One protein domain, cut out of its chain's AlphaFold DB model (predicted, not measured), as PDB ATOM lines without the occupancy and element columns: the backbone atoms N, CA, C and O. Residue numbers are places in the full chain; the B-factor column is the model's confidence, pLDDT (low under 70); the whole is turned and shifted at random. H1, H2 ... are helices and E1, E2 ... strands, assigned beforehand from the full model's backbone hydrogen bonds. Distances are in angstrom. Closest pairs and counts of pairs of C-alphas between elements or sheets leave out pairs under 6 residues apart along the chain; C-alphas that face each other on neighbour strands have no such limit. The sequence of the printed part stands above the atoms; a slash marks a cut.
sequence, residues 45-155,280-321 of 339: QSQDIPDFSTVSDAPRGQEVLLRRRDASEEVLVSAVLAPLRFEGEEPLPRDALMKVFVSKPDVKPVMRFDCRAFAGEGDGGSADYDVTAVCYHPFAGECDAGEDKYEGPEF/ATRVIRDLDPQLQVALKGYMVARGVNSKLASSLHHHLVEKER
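AT A GLANCE: This is residues 45 to 155 and 280 to 321 of the 339 residues of an uncharacterized protein of Oryza meridionalis (UniProt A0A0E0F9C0). A twisted sheet of six strands, E1 to E6, curls round the helix H2, while the shorter helix H1 crosses E6 on the same face; the other face has no named helix over it. Residues 86 to 91, in the link from E3 to E4, and residues 142 to 147, after E6, stick out. The printed part has 153 residues with six named strands followed by two named helices, and the sheet runs E1, E2, E3, E4, E5, E6, antiparallel throughout. The class is mixed, helices and strands; the whole is compact, with a radius of gyration of the C-alphas of 16.6 A and spans of 50 by 34 by 31 A.

IN THESE COORDINATES: Find C-alpha 53 at (-27.678, 49.153, 9.291), where E1 begins; it runs to residue 56. E2 follows as residues 64 to 69, and E3 as residues 74 to 81, 23.6 A long. E4 is residues 96 to 104, 25.8 A long. Find C-alpha 107 at (-49.906, 53.613, 6.340); from there E5, the longest strand, runs 32.0 A to residue 118. E6, residues 128 to 138, spans 29.1 A and bends by 55 degrees at residue 132. Beyond the cut, H1 is residues 289 to 300, 16.5 A long, and H2 is residues 306 to 321, 22.4 A long, ending at C-alpha 321 at (-17.902, 29.579, 1.831).

HOW THE PARTS SIT: The six strands form a meander, each strand the antiparallel neighbour of the one before, and each such pair is a hairpin; E1 and E6 are the edge strands. Look for N 53 and O 67, 2.8 A apart, between E1 and E2, and N 66 and O 77, 2.8 A, between E2 and E3. N 78 and O 99, 2.8 A, link E3 and E4 within hydrogen-bond range, as do N 100 and O 113, 2.8 A, for E4 and E5, and N 112 and O 135, 2.8 A, for E5 and E6. H1 and H2 lie on the same face of the sheet, in two layers, helices on one face of a sheet. The closest C-alphas of H2 and E6 are those of Ser 306 and Asp 128, 5.0 A apart; those of H2 and E4 are His 313 and Ala 96, 5.3 A. H1 has a height over the sheet of 9.6 A and lies over E6, running across the strands at 86 degrees to E6 on the local plane. The closest C-alphas of H1 and E6 are those of Lys 296 and Val 131, 7.1 A apart. H1 and H2 are only just apart, at 8.4 A. In H1 and H2 every O i to N i+4 pair is within hydrogen-bond range.

THE WHOLE: The two C-alphas farthest apart are those of Asp 123 and Ala 145, 54.0 A. Residues 156 to 279 are not printed, and C-alphas 155 and 280 are 15.8 A apart across the cut. Of the links printed whole, E3 to E4 is long, with 14 residues. The mean pLDDT of the printed part is 80.0; look for values under 70 at residues 46 and 109, 120 to 126, 137 to 155 and 280 to 286.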
ATOM      1  N   GLN A  45     -19.595  45.625   5.793       75.81
ATOM      2  CA  GLN A  45     -19.157  46.877   6.386       75.81
ATOM      3  C   GLN A  45     -20.133  47.996   6.037       75.81
ATOM      4  O   GLN A  45     -20.629  48.107   4.918       75.81
ATOM      5  N   SER A  46     -20.350  48.904   6.988       66.75
ATOM      6  CA  SER A  46     -21.149  50.114   6.753       66.75
ATOM      7  C   SER A  46     -20.580  50.988   5.621       66.75
ATOM      8  O   SER A  46     -21.325  51.730   4.994       66.75
ATOM      9  N   GLN A  47     -19.284  50.872   5.304       73.06
ATOM     10  CA  GLN A  47     -18.667  51.578   4.171       73.06
ATOM     11  C   GLN A  47     -19.181  51.085   2.808       73.06
ATOM     12  O   GLN A  47     -19.294  51.869   1.858       73.06
ATOM     13  N   ASP A  48     -19.542  49.806   2.711       75.00
ATOM     14  CA  ASP A  48     -20.073  49.225   1.481       75.00
ATOM     15  C   ASP A  48     -21.493  49.738   1.221       75.00
ATOM     16  O   ASP A  48     -21.850  50.071   0.084       75.00
ATOM     17  N   ILE A  49     -22.275  49.884   2.297       84.69
ATOM     18  CA  ILE A  49     -23.698  50.223   2.267       84.69
ATOM     19  C   ILE A  49     -24.017  51.265   3.369       84.69
ATOM     20  O   ILE A  49     -24.549  50.910   4.422       84.69
ATOM     21  N   PRO A  50     -23.724  52.560   3.153       81.44
ATOM     22  CA  PRO A  50     -23.823  53.582   4.205       81.44
ATOM     23  C   PRO A  50     -25.258  53.853   4.670       81.44
ATOM     24  O   PRO A  50     -25.473  54.243   5.814       81.44
ATOM     25  N   ASP A  51     -26.244  53.614   3.804       87.44
ATOM     26  CA  ASP A  51     -27.646  53.916   4.096       87.44
ATOM     27  C   ASP A  51     -28.333  52.837   4.947       87.44
ATOM     28  O   ASP A  51     -29.452  53.047   5.420       87.44
ATOM     29  N   PHE A  52     -27.702  51.670   5.121       92.31
ATOM     30  CA  PHE A  52     -28.294  50.530   5.813       92.31
ATOM     31  C   PHE A  52     -27.477  50.117   7.032       92.31
ATOM     32  O   PHE A  52     -26.258  49.986   7.003       92.31
ATOM     33  N   SER A  53     -28.199  49.823   8.106       91.94
ATOM     34  CA  SER A  53     -27.678  49.153   9.291       91.94
ATOM     35  C   SER A  53     -27.959  47.652   9.219       91.94
ATOM     36  O   SER A  53     -29.060  47.238   8.845       91.94
ATOM     37  N   THR A  54     -26.983  46.828   9.593       92.25
ATOM     38  CA  THR A  54     -27.175  45.378   9.718       92.25
ATOM     39  C   THR A  54     -27.985  45.077  10.977       92.25
ATOM     40  O   THR A  54     -27.542  45.359  12.088       92.25
ATOM     41  N   VAL A  55     -29.176  44.498  10.811       89.62
ATOM     42  CA  VAL A  55     -30.041  44.045  11.915       89.62
ATOM     43  C   VAL A  55     -29.647  42.645  12.365       89.62
ATOM     44  O   VAL A  55     -29.570  42.375  13.561       89.62
ATOM     45  N   SER A  56     -29.415  41.746  11.407       91.00
ATOM     46  CA  SER A  56     -29.022  40.365  11.670       91.00
ATOM     47  C   SER A  56     -28.102  39.864  10.570       91.00
ATOM     48  O   SER A  56     -28.421  39.962   9.388       91.00
ATOM     49  N   ASP A  57     -26.974  39.298  10.975       91.56
ATOM     50  CA  ASP A  57     -26.045  38.587  10.105       91.56
ATOM     51  C   ASP A  57     -25.351  37.491  10.918       91.56
ATOM     52  O   ASP A  57     -24.154  37.515  11.200       91.56
ATOM     53  N   ALA A  58     -26.151  36.549  11.418       88.19
ATOM     54  CA  ALA A  58     -25.624  35.486  12.259       88.19
ATOM     55  C   ALA A  58     -24.633  34.619  11.452       88.19
ATOM     56  O   ALA A  58     -25.016  34.130  10.385       88.19
ATOM     57  N   PRO A  59     -23.422  34.315  11.970       83.75
ATOM     58  CA  PRO A  59     -22.419  33.522  11.248       83.75
ATOM     59  C   PRO A  59     -22.897  32.126  10.838       83.75
ATOM     60  O   PRO A  59     -22.389  31.564   9.876       83.75
ATOM     61  N   ARG A  60     -23.876  31.558  11.556       83.56
ATOM     62  CA  ARG A  60     -24.500  30.256  11.248       83.56
ATOM     63  C   ARG A  60     -25.840  30.376  10.514       83.56
ATOM     64  O   ARG A  60     -26.393  29.365  10.097       83.56
ATOM     65  N   GLY A  61     -26.392  31.585  10.406       86.06
ATOM     66  CA  GLY A  61     -27.626  31.847   9.668       86.06
ATOM     67  C   GLY A  61     -27.342  31.979   8.176       86.06
ATOM     68  O   GLY A  61     -26.256  32.396   7.788       86.06
ATOM     69  N   GLN A  62     -28.307  31.638   7.327       87.69
ATOM     70  CA  GLN A  62     -28.186  31.841   5.875       87.69
ATOM     71  C   GLN A  62     -28.659  33.231   5.444       87.69
ATOM     72  O   GLN A  62     -28.217  33.750   4.425       87.69
ATOM     73  N   GLU A  63     -29.559  33.822   6.225       91.31
ATOM     74  CA  GLU A  63     -30.175  35.105   5.932       91.31
ATOM     75  C   GLU A  63     -29.340  36.266   6.482       91.31
ATOM     76  O   GLU A  63     -28.684  36.151   7.524       91.31
ATOM     77  N   VAL A  64     -29.397  37.384   5.764       93.12
ATOM     78  CA  VAL A  64     -28.930  38.698   6.205       93.12
ATOM     79  C   VAL A  64     -30.117  39.649   6.208       93.12
ATOM     80  O   VAL A  64     -30.881  39.693   5.244       93.12
ATOM     81  N   LEU A  65     -30.260  40.412   7.289       94.12
ATOM     82  CA  LEU A  65     -31.302  41.416   7.460       94.12
ATOM     83  C   LEU A  65     -30.670  42.794   7.600       94.12
ATOM     84  O   LEU A  65     -29.919  43.048   8.544       94.12
ATOM     85  N   LEU A  66     -31.024  43.691   6.690       94.81
ATOM     86  CA  LEU A  66     -30.618  45.087   6.699       94.81
ATOM     87  C   LEU A  66     -31.821  45.994   6.936       94.81
ATOM     88  O   LEU A  66     -32.950  45.681   6.553       94.81
ATOM     89  N   ARG A  67     -31.558  47.149   7.537       93.75
ATOM     90  CA  ARG A  67     -32.564  48.158   7.841       93.75
ATOM     91  C   ARG A  67     -32.043  49.545   7.556       93.75
ATOM     92  O   ARG A  67     -31.004  49.949   8.077       93.75
ATOM     93  N   ARG A  68     -32.847  50.295   6.823       92.88
ATOM     94  CA  ARG A  68     -32.745  51.737   6.672       92.88
ATOM     95  C   ARG A  68     -34.015  52.354   7.242       92.88
ATOM     96  O   ARG A  68     -35.115  51.883   6.972       92.88
ATOM     97  N   ARG A  69     -33.868  53.410   8.033       90.50
ATOM     98  CA  ARG A  69     -34.993  54.174   8.571       90.50
ATOM     99  C   ARG A  69     -34.714  55.648   8.359       90.50
ATOM    100  O   ARG A  69     -33.667  56.132   8.777       90.50
ATOM    101  N   ASP A  70     -35.658  56.334   7.737       84.38
ATOM    102  CA  ASP A  70     -35.677  57.788   7.663       84.38
ATOM    103  C   ASP A  70     -36.902  58.342   8.409       84.38
ATOM    104  O   ASP A  70     -37.589  57.618   9.132       84.38
ATOM    105  N   ALA A  71     -37.131  59.653   8.315       80.75
ATOM    106  CA  ALA A  71     -38.236  60.311   9.009       80.75
ATOM    107  C   ALA A  71     -39.621  59.946   8.438       80.75
ATOM    108  O   ALA A  71     -40.630  60.161   9.104       80.75
ATOM    109  N   SER A  72     -39.674  59.424   7.212       85.19
ATOM    110  CA  SER A  72     -40.901  59.209   6.439       85.19
ATOM    111  C   SER A  72     -41.187  57.746   6.113       85.19
ATOM    112  O   SER A  72     -42.335  57.387   5.868       85.19
ATOM    113  N   GLU A  73     -40.160  56.904   6.075       90.62
ATOM    114  CA  GLU A  73     -40.205  55.541   5.576       90.62
ATOM    115  C   GLU A  73     -39.198  54.650   6.317       90.62
ATOM    116  O   GLU A  73     -38.134  55.068   6.784       90.62
ATOM    117  N   GLU A  74     -39.538  53.370   6.400       92.31
ATOM    118  CA  GLU A  74     -38.650  52.315   6.856       92.31
ATOM    119  C   GLU A  74     -38.525  51.255   5.764       92.31
ATOM    120  O   GLU A  74     -39.510  50.792   5.188       92.31
ATOM    121  N   VAL A  75     -37.279  50.898   5.460       94.06
ATOM    122  CA  VAL A  75     -36.916  49.938   4.423       94.06
ATOM    123  C   VAL A  75     -36.173  48.784   5.078       94.06
ATOM    124  O   VAL A  75     -35.103  48.970   5.664       94.06
ATOM    125  N   LEU A  76     -36.732  47.583   4.966       94.19
ATOM    126  CA  LEU A  76     -36.101  46.346   5.422       94.19
ATOM    127  C   LEU A  76     -35.717  45.504   4.217       94.19
ATOM    128  O   LEU A  76     -36.513  45.335   3.298       94.19
ATOM    129  N   VAL A  77     -34.511  44.952   4.235       95.62
ATOM    130  CA  VAL A  77     -34.020  44.060   3.184       95.62
ATOM    131  C   VAL A  77     -33.612  42.748   3.832       95.62
ATOM    132  O   VAL A  77     -32.685  42.714   4.634       95.62
ATOM    133  N   SER A  78     -34.313  41.678   3.481       95.31
ATOM    134  CA  SER A  78     -33.928  40.297   3.771       95.31
ATOM    135  C   SER A  78     -33.248  39.717   2.538       95.31
ATOM    136  O   SER A  78     -33.729  39.924   1.425       95.31
ATOM    137  N   ALA A  79     -32.130  39.018   2.705       95.75
ATOM    138  CA  ALA A  79     -31.419  38.398   1.596       95.75
ATOM    139  C   ALA A  79     -30.893  37.003   1.953       95.75
ATOM    140  O   ALA A  79     -30.393  36.780   3.055       95.75
ATOM    141  N   VAL A  80     -30.976  36.076   0.996       94.62
ATOM    142  CA  VAL A  80     -30.444  34.709   1.097       94.62
ATOM    143  C   VAL A  80     -29.908  34.245  -0.256       94.62
ATOM    144  O   VAL A  80     -30.432  34.621  -1.304       94.62
ATOM    145  N   LEU A  81     -28.876  33.403  -0.262       92.94
ATOM    146  CA  LEU A  81     -28.350  32.826  -1.498       92.94
ATOM    147  C   LEU A  81     -29.308  31.743  -2.028       92.94
ATOM    148  O   LEU A  81     -29.636  30.794  -1.312       92.94
ATOM    149  N   ALA A  82     -29.744  31.857  -3.287       90.88
ATOM    150  CA  ALA A  82     -30.655  30.910  -3.940       90.88
ATOM    151  C   ALA A  82     -30.133  29.471  -3.822       90.88
ATOM    152  O   ALA A  82     -28.924  29.300  -3.815       90.88
ATOM    153  N   PRO A  83     -30.960  28.415  -3.758       88.50
ATOM    154  CA  PRO A  83     -30.459  27.042  -3.640       88.50
ATOM    155  C   PRO A  83     -29.482  26.639  -4.758       88.50
ATOM    156  O   PRO A  83     -29.622  27.081  -5.899       88.50
ATOM    157  N   LEU A  84     -28.530  25.750  -4.446       85.38
ATOM    158  CA  LEU A  84     -27.611  25.179  -5.436       85.38
ATOM    159  C   LEU A  84     -28.376  24.509  -6.581       85.38
ATOM    160  O   LEU A  84     -29.267  23.683  -6.366       85.38
ATOM    161  N   ARG A  85     -27.965  24.825  -7.806       83.38
ATOM    162  CA  ARG A  85     -28.416  24.165  -9.032       83.38
ATOM    163  C   ARG A  85     -27.197  23.635  -9.770       83.38
ATOM    164  O   ARG A  85     -26.110  24.173  -9.603       83.38
ATOM    165  N   PHE A  86     -27.386  22.588 -10.562       82.31
ATOM    166  CA  PHE A  86     -26.305  21.930 -11.289       82.31
ATOM    167  C   PHE A  86     -26.666  21.794 -12.760       82.31
ATOM    168  O   PHE A  86     -27.810  21.466 -13.088       82.31
ATOM    169  N   GLU A  87     -25.673  21.997 -13.613       82.88
ATOM    170  CA  GLU A  87     -25.692  21.589 -15.009       82.88
ATOM    171  C   GLU A  87     -24.626  20.502 -15.185       82.88
ATOM    172  O   GLU A  87     -23.424  20.743 -15.092       82.88
ATOM    173  N   GLY A  88     -25.077  19.252 -15.321       85.06
ATOM    174  CA  GLY A  88     -24.188  18.099 -15.187       85.06
ATOM    175  C   GLY A  88     -23.592  18.006 -13.776       85.06
ATOM    176  O   GLY A  88     -24.328  17.848 -12.800       85.06
ATOM    177  N   GLU A  89     -22.263  18.080 -13.677       76.62
ATOM    178  CA  GLU A  89     -21.521  18.041 -12.405       76.62
ATOM    179  C   GLU A  89     -21.153  19.432 -11.865       76.62
ATOM    180  O   GLU A  89     -20.790  19.559 -10.690       76.62
ATOM    181  N   GLU A  90     -21.281  20.476 -12.687       75.62
ATOM    182  CA  GLU A  90     -20.867  21.829 -12.328       75.62
ATOM    183  C   GLU A  90     -22.032  22.607 -11.696       75.62
ATOM    184  O   GLU A  90     -23.165  22.563 -12.194       75.62
ATOM    185  N   PRO A  91     -21.807  23.286 -10.555       80.50
ATOM    186  CA  PRO A  91     -22.806  24.155  -9.964       80.50
ATOM    187  C   PRO A  91     -22.996  25.391 -10.844       80.50
ATOM    188  O   PRO A  91     -22.036  26.030 -11.266       80.50
ATOM    189  N   LEU A  92     -24.251  25.757 -11.069       83.38
ATOM    190  CA  LEU A  92     -24.583  27.013 -11.724       83.38
ATOM    191  C   LEU A  92     -24.321  28.192 -10.773       83.38
ATOM    192  O   LEU A  92     -24.521  28.041  -9.559       83.38
ATOM    193  N   PRO A  93     -23.941  29.371 -11.306       85.38
ATOM    194  CA  PRO A  93     -23.919  30.607 -10.537       85.38
ATOM    195  C   PRO A  93     -25.250  30.818  -9.817       85.38
ATOM    196  O   PRO A  93     -26.328  30.578 -10.368       85.38
ATOM    197  N   ARG A  94     -25.163  31.226  -8.554       89.50
ATOM    198  CA  ARG A  94     -26.325  31.409  -7.686       89.50
ATOM    199  C   ARG A  94     -26.626  32.882  -7.556       89.50
ATOM    200  O   ARG A  94     -25.710  33.687  -7.437       89.50
ATOM    201  N   ASP A  95     -27.902  33.208  -7.508       92.94
ATOM    202  CA  ASP A  95     -28.364  34.570  -7.264       92.94
ATOM    203  C   ASP A  95     -28.574  34.799  -5.772       92.94
ATOM    204  O   ASP A  95     -28.845  33.861  -5.018       92.94
ATOM    205  N   ALA A  96     -28.538  36.055  -5.357       93.81
ATOM    206  CA  ALA A  96     -29.068  36.468  -4.073       93.81
ATOM    207  C   ALA A  96     -30.560  36.773  -4.248       93.81
ATOM    208  O   ALA A  96     -30.960  37.620  -5.048       93.81
ATOM    209  N   LEU A  97     -31.397  36.052  -3.509       94.75
ATOM    210  CA  LEU A  97     -32.825  36.310  -3.431       94.75
ATOM    211  C   LEU A  97     -33.050  37.340  -2.334       94.75
ATOM    212  O   LEU A  97     -32.701  37.101  -1.179       94.75
ATOM    213  N   MET A  98     -33.626  38.476  -2.702       94.69
ATOM    214  CA  MET A  98     -33.853  39.604  -1.810       94.69
ATOM    215  C   MET A  98     -35.351  39.840  -1.636       94.69
ATOM    216  O   MET A  98     -36.105  39.826  -2.605       94.69
ATOM    217  N   LYS A  99     -35.783  40.102  -0.407       93.38
ATOM    218  CA  LYS A  99     -37.120  40.588  -0.077       93.38
ATOM    219  C   LYS A  99     -36.989  41.976   0.523       93.38
ATOM    220  O   LYS A  99     -36.367  42.142   1.570       93.38
ATOM    221  N   VAL A 100     -37.566  42.965  -0.141       94.25
ATOM    222  CA  VAL A 100     -37.529  44.362   0.286       94.25
ATOM    223  C   VAL A 100     -38.906  44.760   0.774       94.25
ATOM    224  O   VAL A 100     -39.876  44.658   0.032       94.25
ATOM    225  N   PHE A 101     -38.987  45.238   2.004       92.38
ATOM    226  CA  PHE A 101     -40.205  45.765   2.593       92.38
ATOM    227  C   PHE A 101     -40.073  47.271   2.741       92.38
ATOM    228  O   PHE A 101     -39.048  47.755   3.214       92.38
ATOM    229  N   VAL A 102     -41.115  47.996   2.353       92.31
ATOM    230  CA  VAL A 102     -41.214  49.444   2.516       92.31
ATOM    231  C   VAL A 102     -42.468  49.749   3.318       92.31
ATOM    232  O   VAL A 102     -43.583  49.462   2.872       92.31
ATOM    233  N   SER A 103     -42.279  50.335   4.495       90.50
ATOM    234  CA  SER A 103     -43.346  50.785   5.385       90.50
ATOM    235  C   SER A 103     -43.297  52.300   5.564       90.50
ATOM    236  O   SER A 103     -42.237  52.924   5.521       90.50
ATOM    237  N   LYS A 104     -44.472  52.898   5.760       88.62
ATOM    238  CA  LYS A 104     -44.642  54.303   6.146       88.62
ATOM    239  C   LYS A 104     -45.271  54.344   7.538       88.62
ATOM    240  O   LYS A 104     -46.143  53.516   7.798       88.62
ATOM    241  N   PRO A 105     -44.873  55.282   8.412       79.44
ATOM    242  CA  PRO A 105     -45.299  55.316   9.811       79.44
ATOM    243  C   PRO A 105     -46.821  55.458   9.992       79.44
ATOM    244  O   PRO A 105     -47.336  55.007  11.009       79.44
ATOM    245  N   ASP A 106     -47.543  55.963   8.983       77.88
ATOM    246  CA  ASP A 106     -48.991  56.226   9.049       77.88
ATOM    247  C   ASP A 106     -49.826  55.416   8.037       77.88
ATOM    248  O   ASP A 106     -50.999  55.711   7.800       77.88
ATOM    249  N   VAL A 107     -49.239  54.401   7.392       75.69
ATOM    250  CA  VAL A 107     -49.906  53.613   6.340       75.69
ATOM    251  C   VAL A 107     -49.886  52.130   6.708       75.69
ATOM    252  O   VAL A 107     -48.823  51.534   6.852       75.69
ATOM    253  N   LYS A 108     -51.078  51.526   6.842       70.31
ATOM    254  CA  LYS A 108     -51.248  50.116   7.244       70.31
ATOM    255  C   LYS A 108     -50.656  49.085   6.257       70.31
ATOM    256  O   LYS A 108     -50.113  48.090   6.739       70.31
ATOM    257  N   PRO A 109     -50.748  49.226   4.915       69.56
ATOM    258  CA  PRO A 109     -50.116  48.254   4.025       69.56
ATOM    259  C   PRO A 109     -48.601  48.473   3.890       69.56
ATOM    260  O   PRO A 109     -48.139  49.564   3.558       69.56
ATOM    261  N   VAL A 110     -47.839  47.392   4.066       83.06
ATOM    262  CA  VAL A 110     -46.403  47.311   3.765       83.06
ATOM    263  C   VAL A 110     -46.235  46.852   2.324       83.06
ATOM    264  O   VAL A 110     -46.814  45.849   1.914       83.06
ATOM    265  N   MET A 111     -45.431  47.556   1.538       88.81
ATOM    266  CA  MET A 111     -45.117  47.117   0.179       88.81
ATOM    267  C   MET A 111     -43.939  46.144   0.223       88.81
ATOM    268  O   MET A 111     -42.889  46.487   0.761       88.81
ATOM    269  N   ARG A 112     -44.102  44.943  -0.336       90.25
ATOM    270  CA  ARG A 112     -43.045  43.932  -0.456       90.25
ATOM    271  C   ARG A 112     -42.639  43.771  -1.915       90.25
ATOM    272  O   ARG A 112     -43.494  43.585  -2.776       90.25
ATOM    273  N   PHE A 113     -41.338  43.766  -2.157       91.88
ATOM    274  CA  PHE A 113     -40.719  43.448  -3.433       91.88
ATOM    275  C   PHE A 113     -39.876  42.191  -3.271       91.88
ATOM    276  O   PHE A 113     -39.006  42.144  -2.403       91.88
ATOM    277  N   ASP A 114     -40.085  41.208  -4.133       91.06
ATOM    278  CA  ASP A 114     -39.152  40.098  -4.284       91.06
ATOM    279  C   ASP A 114     -38.219  40.438  -5.436       91.06
ATOM    280  O   ASP A 114     -38.680  40.813  -6.515       91.06
ATOM    281  N   CYS A 115     -36.920  40.331  -5.200       92.06
ATOM    282  CA  CYS A 115     -35.878  40.680  -6.150       92.06
ATOM    283  C   CYS A 115     -34.856  39.550  -6.272       92.06
ATOM    284  O   CYS A 115     -34.634  38.774  -5.339       92.06
ATOM    285  N   ARG A 116     -34.201  39.486  -7.427       92.06
ATOM    286  CA  ARG A 116     -33.129  38.537  -7.722       92.06
ATOM    287  C   ARG A 116     -31.903  39.322  -8.159       92.06
ATOM    288  O   ARG A 116     -31.933  39.933  -9.221       92.06
ATOM    289  N   ALA A 117     -30.861  39.308  -7.337       92.38
ATOM    290  CA  ALA A 117     -29.573  39.922  -7.629       92.38
ATOM    291  C   ALA A 117     -28.601  38.871  -8.170       92.38
ATOM    292  O   ALA A 117     -28.402  37.826  -7.548       92.38
ATOM    293  N   PHE A 118     -28.004  39.143  -9.321       87.38
ATOM    294  CA  PHE A 118     -27.135  38.216 -10.040       87.38
ATOM    295  C   PHE A 118     -25.814  38.899 -10.379       87.38
ATOM    296  O   PHE A 118     -25.771  40.107 -10.608       87.38
ATOM    297  N   ALA A 119     -24.727  38.128 -10.400       79.94
ATOM    298  CA  ALA A 119     -23.424  38.645 -10.800       79.94
ATOM    299  C   ALA A 119     -23.502  39.218 -12.227       79.94
ATOM    300  O   ALA A 119     -24.093  38.592 -13.108       79.94
ATOM    301  N   GLY A 120     -22.942  40.411 -12.439       68.06
ATOM    302  CA  GLY A 120     -22.926  41.042 -13.755       68.06
ATOM    303  C   GLY A 120     -22.084  40.238 -14.750       68.06
ATOM    304  O   GLY A 120     -21.069  39.649 -14.383       68.06
ATOM    305  N   GLU A 121     -22.492  40.216 -16.019       60.53
ATOM    306  CA  GLU A 121     -21.671  39.648 -17.090       60.53
ATOM    307  C   GLU A 121     -20.511  40.610 -17.410       60.53
ATOM    308  O   GLU A 121     -20.723  41.693 -17.953       60.53
ATOM    309  N   GLY A 122     -19.280  40.226 -17.054       58.19
ATOM    310  CA  GLY A 122     -18.050  40.955 -17.394       58.19
ATOM    311  C   GLY A 122     -17.018  41.013 -16.263       58.19
ATOM    312  O   GLY A 122     -17.362  40.934 -15.085       58.19
ATOM    313  N   ASP A 123     -15.741  41.169 -16.627       43.75
ATOM    314  CA  ASP A 123     -14.622  41.346 -15.692       43.75
ATOM    315  C   ASP A 123     -14.751  42.716 -14.997       43.75
ATOM    316  O   ASP A 123     -14.429  43.756 -15.570       43.75
ATOM    317  N   GLY A 124     -15.357  42.727 -13.804       55.12
ATOM    318  CA  GLY A 124     -15.653  43.940 -13.028       55.12
ATOM    319  C   GLY A 124     -17.112  44.421 -13.056       55.12
ATOM    320  O   GLY A 124     -17.392  45.530 -12.600       55.12
ATOM    321  N   GLY A 125     -18.056  43.623 -13.568       56.78
ATOM    322  CA  GLY A 125     -19.477  43.979 -13.568       56.78
ATOM    323  C   GLY A 125     -20.081  43.985 -12.159       56.78
ATOM    324  O   GLY A 125     -20.204  42.932 -11.534       56.78
ATOM    325  N   SER A 126     -20.507  45.152 -11.660       63.69
ATOM    326  CA  SER A 126     -21.364  45.224 -10.467       63.69
ATOM    327  C   SER A 126     -22.619  44.376 -10.697       63.69
ATOM    328  O   SER A 126     -23.234  44.495 -11.759       63.69
ATOM    329  N   ALA A 127     -23.003  43.549  -9.727       72.94
ATOM    330  CA  ALA A 127     -24.253  42.802  -9.769       72.94
ATOM    331  C   ALA A 127     -25.435  43.744 -10.038       72.94
ATOM    332  O   ALA A 127     -25.560  44.803  -9.411       72.94
ATOM    333  N   ASP A 128     -26.306  43.341 -10.957       86.94
ATOM    334  CA  ASP A 128     -27.604  43.980 -11.148       86.94
ATOM    335  C   ASP A 128     -28.689  43.133 -10.472       86.94
ATOM    336  O   ASP A 128     -28.453  42.013 -10.006       86.94
ATOM    337  N   TYR A 129     -29.887  43.693 -10.373       90.31
ATOM    338  CA  TYR A 129     -31.037  42.996  -9.833       90.31
ATOM    339  C   TYR A 129     -32.297  43.258 -10.651       90.31
ATOM    340  O   TYR A 129     -32.533  44.360 -11.169       90.31
ATOM    341  N   ASP A 130     -33.138  42.229 -10.681       88.81
ATOM    342  CA  ASP A 130     -34.480  42.269 -11.244       88.81
ATOM    343  C   ASP A 130     -35.516  42.229 -10.126       88.81
ATOM    344  O   ASP A 130     -35.379  41.469  -9.162       88.81
ATOM    345  N   VAL A 131     -36.592  42.996 -10.285       89.38
ATOM    346  CA  VAL A 131     -37.790  42.862  -9.451       89.38
ATOM    347  C   VAL A 131     -38.625  41.722 -10.022       89.38
ATOM    348  O   VAL A 131     -39.054  41.775 -11.171       89.38
ATOM    349  N   THR A 132     -38.844  40.673  -9.237       86.75
ATOM    350  CA  THR A 132     -39.562  39.466  -9.665       86.75
ATOM    351  C   THR A 132     -41.023  39.444  -9.239       86.75
ATOM    352  O   THR A 132     -41.829  38.863  -9.960       86.75
ATOM    353  N   ALA A 133     -41.365  40.072  -8.108       85.31
ATOM    354  CA  ALA A 133     -42.745  40.239  -7.645       85.31
ATOM    355  C   ALA A 133     -42.898  41.521  -6.808       85.31
ATOM    356  O   ALA A 133     -41.949  41.946  -6.153       85.31
ATOM    357  N   VAL A 134     -44.095  42.115  -6.817       86.62
ATOM    358  CA  VAL A 134     -44.492  43.217  -5.929       86.62
ATOM    359  C   VAL A 134     -45.866  42.893  -5.364       86.62
ATOM    360  O   VAL A 134     -46.769  42.552  -6.121       86.62
ATOM    361  N   CYS A 135     -46.036  43.009  -4.051       81.56
ATOM    362  CA  CYS A 135     -47.334  42.840  -3.404       81.56
ATOM    363  C   CYS A 135     -47.501  43.816  -2.238       81.56
ATOM    364  O   CYS A 135     -46.530  44.202  -1.584       81.56
ATOM    365  N   TYR A 136     -48.747  44.165  -1.934       82.06
ATOM    366  CA  TYR A 136     -49.084  44.828  -0.682       82.06
ATOM    367  C   TYR A 136     -49.363  43.768   0.373       82.06
ATOM    368  O   TYR A 136     -50.121  42.833   0.138       82.06
ATOM    369  N   HIS A 137     -48.746  43.907   1.538       69.69
ATOM    370  CA  HIS A 137     -49.009  43.055   2.678       69.69
ATOM    371  C   HIS A 137     -49.702  43.886   3.762       69.69
ATOM    372  O   HIS A 137     -49.096  44.825   4.287       69.69
ATOM    373  N   PRO A 138     -50.964  43.584   4.111       60.50
ATOM    374  CA  PRO A 138     -51.599  44.222   5.252       60.50
ATOM    375  C   PRO A 138     -50.857  43.814   6.529       60.50
ATOM    376  O   PRO A 138     -50.463  42.655   6.684       60.50
ATOM    377  N   PHE A 139     -50.619  44.771   7.424       53.16
ATOM    378  CA  PHE A 139     -50.068  44.493   8.748       53.16
ATOM    379  C   PHE A 139     -51.061  43.613   9.528       53.16
ATOM    380  O   PHE A 139     -52.226  43.983   9.662       53.16
ATOM    381  N   ALA A 140     -50.619  42.456  10.036       48.09
ATOM    382  CA  ALA A 140     -51.433  41.504  10.806       48.09
ATOM    383  C   ALA A 140     -51.692  41.994  12.247       48.09
ATOM    384  O   ALA A 140     -51.412  41.305  13.223       48.09
ATOM    385  N   GLY A 141     -52.163  43.231  12.383       48.16
ATOM    386  CA  GLY A 141     -52.382  43.908  13.659       48.16
ATOM    387  C   GLY A 141     -53.819  44.376  13.824       48.16
ATOM    388  O   GLY A 141     -54.024  45.531  14.156       48.16
ATOM    389  N   GLU A 142     -54.782  43.514  13.511       44.03
ATOM    390  CA  GLU A 142     -56.153  43.493  14.036       44.03
ATOM    391  C   GLU A 142     -56.824  42.285  13.385       44.03
ATOM    392  O   GLU A 142     -57.013  42.238  12.171       44.03
ATOM    393  N   CYS A 143     -57.075  41.247  14.182       40.38
ATOM    394  CA  CYS A 143     -57.831  40.089  13.746       40.38
ATOM    395  C   CYS A 143     -59.243  40.551  13.385       40.38
ATOM    396  O   CYS A 143     -60.066  40.708  14.282       40.38
ATOM    397  N   ASP A 144     -59.521  40.727  12.099       40.88
ATOM    398  CA  ASP A 144     -60.879  40.618  11.597       40.88
ATOM    399  C   ASP A 144     -60.920  39.487  10.574       40.88
ATOM    400  O   ASP A 144     -60.150  39.426   9.613       40.88
ATOM    401  N   ALA A 145     -61.750  38.504  10.893       47.50
ATOM    402  CA  ALA A 145     -61.927  37.288  10.135       47.50
ATOM    403  C   ALA A 145     -62.671  37.620   8.836       47.50
ATOM    404  O   ALA A 145     -63.895  37.676   8.807       47.50
ATOM    405  N   GLY A 146     -61.928  37.844   7.760       45.06
ATOM    406  CA  GLY A 146     -62.490  38.056   6.435       45.06
ATOM    407  C   GLY A 146     -61.387  37.993   5.396       45.06
ATOM    408  O   GLY A 146     -60.426  38.753   5.446       45.06
ATOM    409  N   GLU A 147     -61.486  37.019   4.506       51.56
ATOM    410  CA  GLU A 147     -60.538  36.745   3.435       51.56
ATOM    411  C   GLU A 147     -60.430  37.922   2.455       51.56
ATOM    412  O   GLU A 147     -61.122  37.941   1.455       51.56
ATOM    413  N   ASP A 148     -59.523  38.870   2.693       48.44
ATOM    414  CA  ASP A 148     -59.112  39.845   1.674       48.44
ATOM    415  C   ASP A 148     -57.582  39.995   1.673       48.44
ATOM    416  O   ASP A 148     -56.994  41.038   1.970       48.44
ATOM    417  N   LYS A 149     -56.894  38.900   1.320       53.41
ATOM    418  CA  LYS A 149     -55.495  38.963   0.873       53.41
ATOM    419  C   LYS A 149     -55.474  39.557  -0.533       53.41
ATOM    420  O   LYS A 149     -55.477  38.833  -1.523       53.41
ATOM    421  N   TYR A 150     -55.443  40.883  -0.628       46.50
ATOM    422  CA  TYR A 150     -55.126  41.543  -1.889       46.50
ATOM    423  C   TYR A 150     -53.677  41.208  -2.281       46.50
ATOM    424  O   TYR A 150     -52.732  41.812  -1.778       46.50
ATOM    425  N   GLU A 151     -53.489  40.221  -3.162       54.75
ATOM    426  CA  GLU A 151     -52.159  39.767  -3.608       54.75
ATOM    427  C   GLU A 151     -51.446  40.776  -4.534       54.75
ATOM    428  O   GLU A 151     -50.257  40.624  -4.818       54.75
ATOM    429  N   GLY A 152     -52.139  41.842  -4.945       48.75
ATOM    430  CA  GLY A 152     -51.676  42.833  -5.919       48.75
ATOM    431  C   GLY A 152     -52.434  42.738  -7.251       48.75
ATOM    432  O   GLY A 152     -53.183  41.785  -7.468       48.75
ATOM    433  N   PRO A 153     -52.287  43.724  -8.157       41.75
ATOM    434  CA  PRO A 153     -52.930  43.680  -9.467       41.75
ATOM    435  C   PRO A 153     -52.368  42.541 -10.333       41.75
ATOM    436  O   PRO A 153     -51.152  42.380 -10.446       41.75
ATOM    437  N   GLU A 154     -53.243  41.792 -11.011       42.78
ATOM    438  CA  GLU A 154     -52.838  40.907 -12.107       42.78
ATOM    439  C   GLU A 154     -52.470  41.753 -13.333       42.78
ATOM    440  O   GLU A 154     -53.335  42.238 -14.061       42.78
ATOM    441  N   PHE A 155     -51.180  41.924 -13.596       41.19
ATOM    442  CA  PHE A 155     -50.726  42.550 -14.835       41.19
ATOM    443  C   PHE A 155     -50.676  41.488 -15.936       41.19
ATOM    444  O   PHE A 155     -49.695  40.762 -16.082       41.19
ATOM    445  N   ALA A 280     -44.509  30.762  -4.878       37.09
ATOM    446  CA  ALA A 280     -44.274  30.928  -6.304       37.09
ATOM    447  C   ALA A 280     -45.230  32.000  -6.863       37.09
ATOM    448  O   ALA A 280     -46.197  31.680  -7.548       37.09
ATOM    449  N   THR A 281     -45.011  33.271  -6.530       41.88
ATOM    450  CA  THR A 281     -45.727  34.390  -7.145       41.88
ATOM    451  C   THR A 281     -45.172  34.648  -8.542       41.88
ATOM    452  O   THR A 281     -43.965  34.571  -8.781       41.88
ATOM    453  N   ARG A 282     -46.097  34.872  -9.481       47.16
ATOM    454  CA  ARG A 282     -45.852  35.013 -10.921       47.16
ATOM    455  C   ARG A 282     -44.825  36.104 -11.219       47.16
ATOM    456  O   ARG A 282     -44.774  37.134 -10.559       47.16
ATOM    457  N   VAL A 283     -44.021  35.835 -12.241       52.16
ATOM    458  CA  VAL A 283     -42.858  36.630 -12.630       52.16
ATOM    459  C   VAL A 283     -43.305  37.953 -13.263       52.16
ATOM    460  O   VAL A 283     -44.037  37.942 -14.244       52.16
ATOM    461  N   ILE A 284     -42.785  39.081 -12.771       56.88
ATOM    462  CA  ILE A 284     -42.951  40.447 -13.324       56.88
ATOM    463  C   ILE A 284     -42.520  40.605 -14.795       56.88
ATOM    464  O   ILE A 284     -42.749  41.651 -15.388       56.88
ATOM    465  N   ARG A 285     -41.943  39.582 -15.436       56.50
ATOM    466  CA  ARG A 285     -41.470  39.650 -16.832       56.50
ATOM    467  C   ARG A 285     -42.546  40.086 -17.837       56.50
ATOM    468  O   ARG A 285     -42.180  40.614 -18.880       56.50
ATOM    469  N   ASP A 286     -43.824  39.937 -17.494       65.50
ATOM    470  CA  ASP A 286     -44.960  40.325 -18.338       65.50
ATOM    471  C   ASP A 286     -45.526  41.733 -18.030       65.50
ATOM    472  O   ASP A 286     -46.526  42.133 -18.629       65.50
ATOM    473  N   LEU A 287     -44.922  42.499 -17.106       71.00
ATOM    474  CA  LEU A 287     -45.320  43.887 -16.833       71.00
ATOM    475  C   LEU A 287     -44.955  44.820 -17.991       71.00
ATOM    476  O   LEU A 287     -43.934  44.636 -18.651       71.00
ATOM    477  N   ASP A 288     -45.712  45.911 -18.120       82.19
ATOM    478  CA  ASP A 288     -45.338  47.044 -18.963       82.19
ATOM    479  C   ASP A 288     -43.900  47.543 -18.653       82.19
ATOM    480  O   ASP A 288     -43.573  47.775 -17.482       82.19
ATOM    481  N   PRO A 289     -43.027  47.731 -19.665       85.69
ATOM    482  CA  PRO A 289     -41.637  48.133 -19.451       85.69
ATOM    483  C   PRO A 289     -41.476  49.469 -18.718       85.69
ATOM    484  O   PRO A 289     -40.550  49.621 -17.919       85.69
ATOM    485  N   GLN A 290     -42.365  50.440 -18.954       89.06
ATOM    486  CA  GLN A 290     -42.295  51.735 -18.278       89.06
ATOM    487  C   GLN A 290     -42.609  51.579 -16.787       89.06
ATOM    488  O   GLN A 290     -41.937  52.186 -15.947       89.06
ATOM    489  N   LEU A 291     -43.566  50.715 -16.443       85.19
ATOM    490  CA  LEU A 291     -43.860  50.373 -15.055       85.19
ATOM    491  C   LEU A 291     -42.694  49.636 -14.375       85.19
ATOM    492  O   LEU A 291     -42.375  49.946 -13.228       85.19
ATOM    493  N   GLN A 292     -42.005  48.723 -15.069       84.75
ATOM    494  CA  GLN A 292     -40.806  48.062 -14.526       84.75
ATOM    495  C   GLN A 292     -39.701  49.077 -14.193       84.75
ATOM    496  O   GLN A 292     -39.128  49.040 -13.101       84.75
ATOM    497  N   VAL A 293     -39.446  50.027 -15.100       88.62
ATOM    498  CA  VAL A 293     -38.478  51.115 -14.882       88.62
ATOM    499  C   VAL A 293     -38.891  51.984 -13.692       88.62
ATOM    500  O   VAL A 293     -38.049  52.311 -12.855       88.62
ATOM    501  N   ALA A 294     -40.179  52.315 -13.568       91.44
ATOM    502  CA  ALA A 294     -40.691  53.100 -12.446       91.44
ATOM    503  C   ALA A 294     -40.532  52.370 -11.100       91.44
ATOM    504  O   ALA A 294     -40.091  52.980 -10.125       91.44
ATOM    505  N   LEU A 295     -40.825  51.064 -11.041       90.44
ATOM    506  CA  LEU A 295     -40.646  50.248  -9.833       90.44
ATOM    507  C   LEU A 295     -39.164  50.118  -9.450       90.44
ATOM    508  O   LEU A 295     -38.820  50.262  -8.276       90.44
ATOM    509  N   LYS A 296     -38.267  49.922 -10.425       90.62
ATOM    510  CA  LYS A 296     -36.818  49.909 -10.170       90.62
ATOM    511  C   LYS A 296     -36.338  51.276  -9.667       90.62
ATOM    512  O   LYS A 296     -35.633  51.338  -8.664       90.62
ATOM    513  N   GLY A 297     -36.793  52.375 -10.276       93.94
ATOM    514  CA  GLY A 297     -36.506  53.740  -9.817       93.94
ATOM    515  C   GLY A 297     -37.004  54.018  -8.392       93.94
ATOM    516  O   GLY A 297     -36.283  54.605  -7.585       93.94
ATOM    517  N   TYR A 298     -38.197  53.526  -8.048       93.44
ATOM    518  CA  TYR A 298     -38.760  53.596  -6.697       93.44
ATOM    519  C   TYR A 298     -37.870  52.902  -5.651       93.44
ATOM    520  O   TYR A 298     -37.695  53.424  -4.545       93.44
ATOM    521  N   MET A 299     -37.289  51.748  -5.995       93.25
ATOM    522  CA  MET A 299     -36.350  51.018  -5.136       93.25
ATOM    523  C   MET A 299     -35.001  51.731  -4.998       93.25
ATOM    524  O   MET A 299     -34.487  51.856  -3.884       93.25
ATOM    525  N   VAL A 300     -34.466  52.270  -6.099       93.75
ATOM    526  CA  VAL A 300     -33.202  53.024  -6.101       93.75
ATOM    527  C   VAL A 300     -33.295  54.262  -5.208       93.75
ATOM    528  O   VAL A 300     -32.386  54.505  -4.415       93.75
ATOM    529  N   ALA A 301     -34.412  54.995  -5.247       93.00
ATOM    530  CA  ALA A 301     -34.649  56.146  -4.366       93.00
ATOM    531  C   ALA A 301     -34.615  55.783  -2.863       93.00
ATOM    532  O   ALA A 301     -34.334  56.628  -2.014       93.00
ATOM    533  N   ARG A 302     -34.851  54.507  -2.535       92.88
ATOM    534  CA  ARG A 302     -34.816  53.936  -1.179       92.88
ATOM    535  C   ARG A 302     -33.491  53.267  -0.828       92.88
ATOM    536  O   ARG A 302     -33.384  52.605   0.202       92.88
ATOM    537  N   GLY A 303     -32.472  53.457  -1.662       92.44
ATOM    538  CA  GLY A 303     -31.128  52.922  -1.451       92.44
ATOM    539  C   GLY A 303     -30.974  51.459  -1.862       92.44
ATOM    540  O   GLY A 303     -29.877  50.919  -1.748       92.44
ATOM    541  N   VAL A 304     -32.027  50.815  -2.378       93.81
ATOM    542  CA  VAL A 304     -31.900  49.484  -2.977       93.81
ATOM    543  C   VAL A 304     -31.444  49.654  -4.417       93.81
ATOM    544  O   VAL A 304     -32.253  49.872  -5.311       93.81
ATOM    545  N   ASN A 305     -30.128  49.624  -4.614       92.50
ATOM    546  CA  ASN A 305     -29.454  49.842  -5.892       92.50
ATOM    547  C   ASN A 305     -28.495  48.681  -6.229       92.50
ATOM    548  O   ASN A 305     -28.327  47.746  -5.443       92.50
ATOM    549  N   SER A 306     -27.853  48.737  -7.398       90.44
ATOM    550  CA  SER A 306     -26.904  47.710  -7.855       90.44
ATOM    551  C   SER A 306     -25.691  47.557  -6.933       90.44
ATOM    552  O   SER A 306     -25.203  46.444  -6.745       90.44
ATOM    553  N   LYS A 307     -25.229  48.639  -6.287       91.00
ATOM    554  CA  LYS A 307     -24.145  48.570  -5.293       91.00
ATOM    555  C   LYS A 307     -24.564  47.712  -4.097       91.00
ATOM    556  O   LYS A 307     -23.848  46.779  -3.752       91.00
ATOM    557  N   LEU A 308     -25.750  47.964  -3.530       92.81
ATOM    558  CA  LEU A 308     -26.311  47.138  -2.457       92.81
ATOM    559  C   LEU A 308     -26.450  45.675  -2.893       92.81
ATOM    560  O   LEU A 308     -26.042  44.778  -2.161       92.81
ATOM    561  N   ALA A 309     -27.016  45.439  -4.080       92.62
ATOM    562  CA  ALA A 309     -27.202  44.097  -4.628       92.62
ATOM    563  C   ALA A 309     -25.865  43.347  -4.776       92.62
ATOM    564  O   ALA A 309     -25.770  42.182  -4.397       92.62
ATOM    565  N   SER A 310     -24.826  44.039  -5.251       90.88
ATOM    566  CA  SER A 310     -23.463  43.508  -5.387       90.88
ATOM    567  C   SER A 310     -22.855  43.144  -4.044       90.88
ATOM    568  O   SER A 310     -22.393  42.019  -3.870       90.88
ATOM    569  N   SER A 311     -22.890  44.069  -3.083       91.75
ATOM    570  CA  SER A 311     -22.340  43.846  -1.745       91.75
ATOM    571  C   SER A 311     -23.053  42.700  -1.028       91.75
ATOM    572  O   SER A 311     -22.396  41.845  -0.441       91.75
ATOM    573  N   LEU A 312     -24.386  42.632  -1.119       92.88
ATOM    574  CA  LEU A 312     -25.171  41.535  -0.546       92.88
ATOM    575  C   LEU A 312     -24.847  40.192  -1.197       92.88
ATOM    576  O   LEU A 312     -24.662  39.206  -0.489       92.88
ATOM    577  N   HIS A 313     -24.789  40.139  -2.529       92.19
ATOM    578  CA  HIS A 313     -24.474  38.910  -3.254       92.19
ATOM    579  C   HIS A 313     -23.087  38.384  -2.884       92.19
ATOM    580  O   HIS A 313     -22.966  37.236  -2.455       92.19
ATOM    581  N   HIS A 314     -22.075  39.251  -2.957       90.38
ATOM    582  CA  HIS A 314     -20.699  38.914  -2.611       90.38
ATOM    583  C   HIS A 314     -20.592  38.395  -1.176       90.38
ATOM    584  O   HIS A 314     -20.087  37.297  -0.945       90.38
ATOM    585  N   HIS A 315     -21.154  39.136  -0.220       92.00
ATOM    586  CA  HIS A 315     -21.133  38.746   1.185       92.00
ATOM    587  C   HIS A 315     -21.823  37.407   1.436       92.00
ATOM    588  O   HIS A 315     -21.298  36.579   2.173       92.00
ATOM    589  N   LEU A 316     -22.976  37.145   0.813       92.06
ATOM    590  CA  LEU A 316     -23.676  35.866   0.968       92.06
ATOM    591  C   LEU A 316     -22.850  34.686   0.435       92.06
ATOM    592  O   LEU A 316     -22.844  33.620   1.056       92.06
ATOM    593  N   VAL A 317     -22.137  34.872  -0.680       89.62
ATOM    594  CA  VAL A 317     -21.227  33.860  -1.241       89.62
ATOM    595  C   VAL A 317     -20.037  33.618  -0.310       89.62
ATOM    596  O   VAL A 317     -19.735  32.470   0.019       89.62
ATOM    597  N   GLU A 318     -19.386  34.680   0.168       89.44
ATOM    598  CA  GLU A 318     -18.270  34.566   1.113       89.44
ATOM    599  C   GLU A 318     -18.700  33.931   2.434       89.44
ATOM    600  O   GLU A 318     -17.997  33.078   2.981       89.44
ATOM    601  N   LYS A 319     -19.877  34.308   2.938       90.81
ATOM    602  CA  LYS A 319     -20.447  33.784   4.177       90.81
ATOM    603  C   LYS A 319     -20.707  32.290   4.076       90.81
ATOM    604  O   LYS A 319     -20.329  31.547   4.982       90.81
ATOM    605  N   GLU A 320     -21.308  31.830   2.983       89.38
ATOM    606  CA  GLU A 320     -21.533  30.401   2.765       89.38
ATOM    607  C   GLU A 320     -20.209  29.634   2.660       89.38
ATOM    608  O   GLU A 320     -20.049  28.576   3.274       89.38
ATOM    609  N   ARG A 321     -19.229  30.186   1.939       87.81
ATOM    610  CA  ARG A 321     -17.902  29.579   1.831       87.81
ATOM    611  C   ARG A 321     -17.207  29.479   3.189       87.81
ATOM    612  O   ARG A 321     -16.627  28.442   3.511       87.81
TER     613      ARG A 321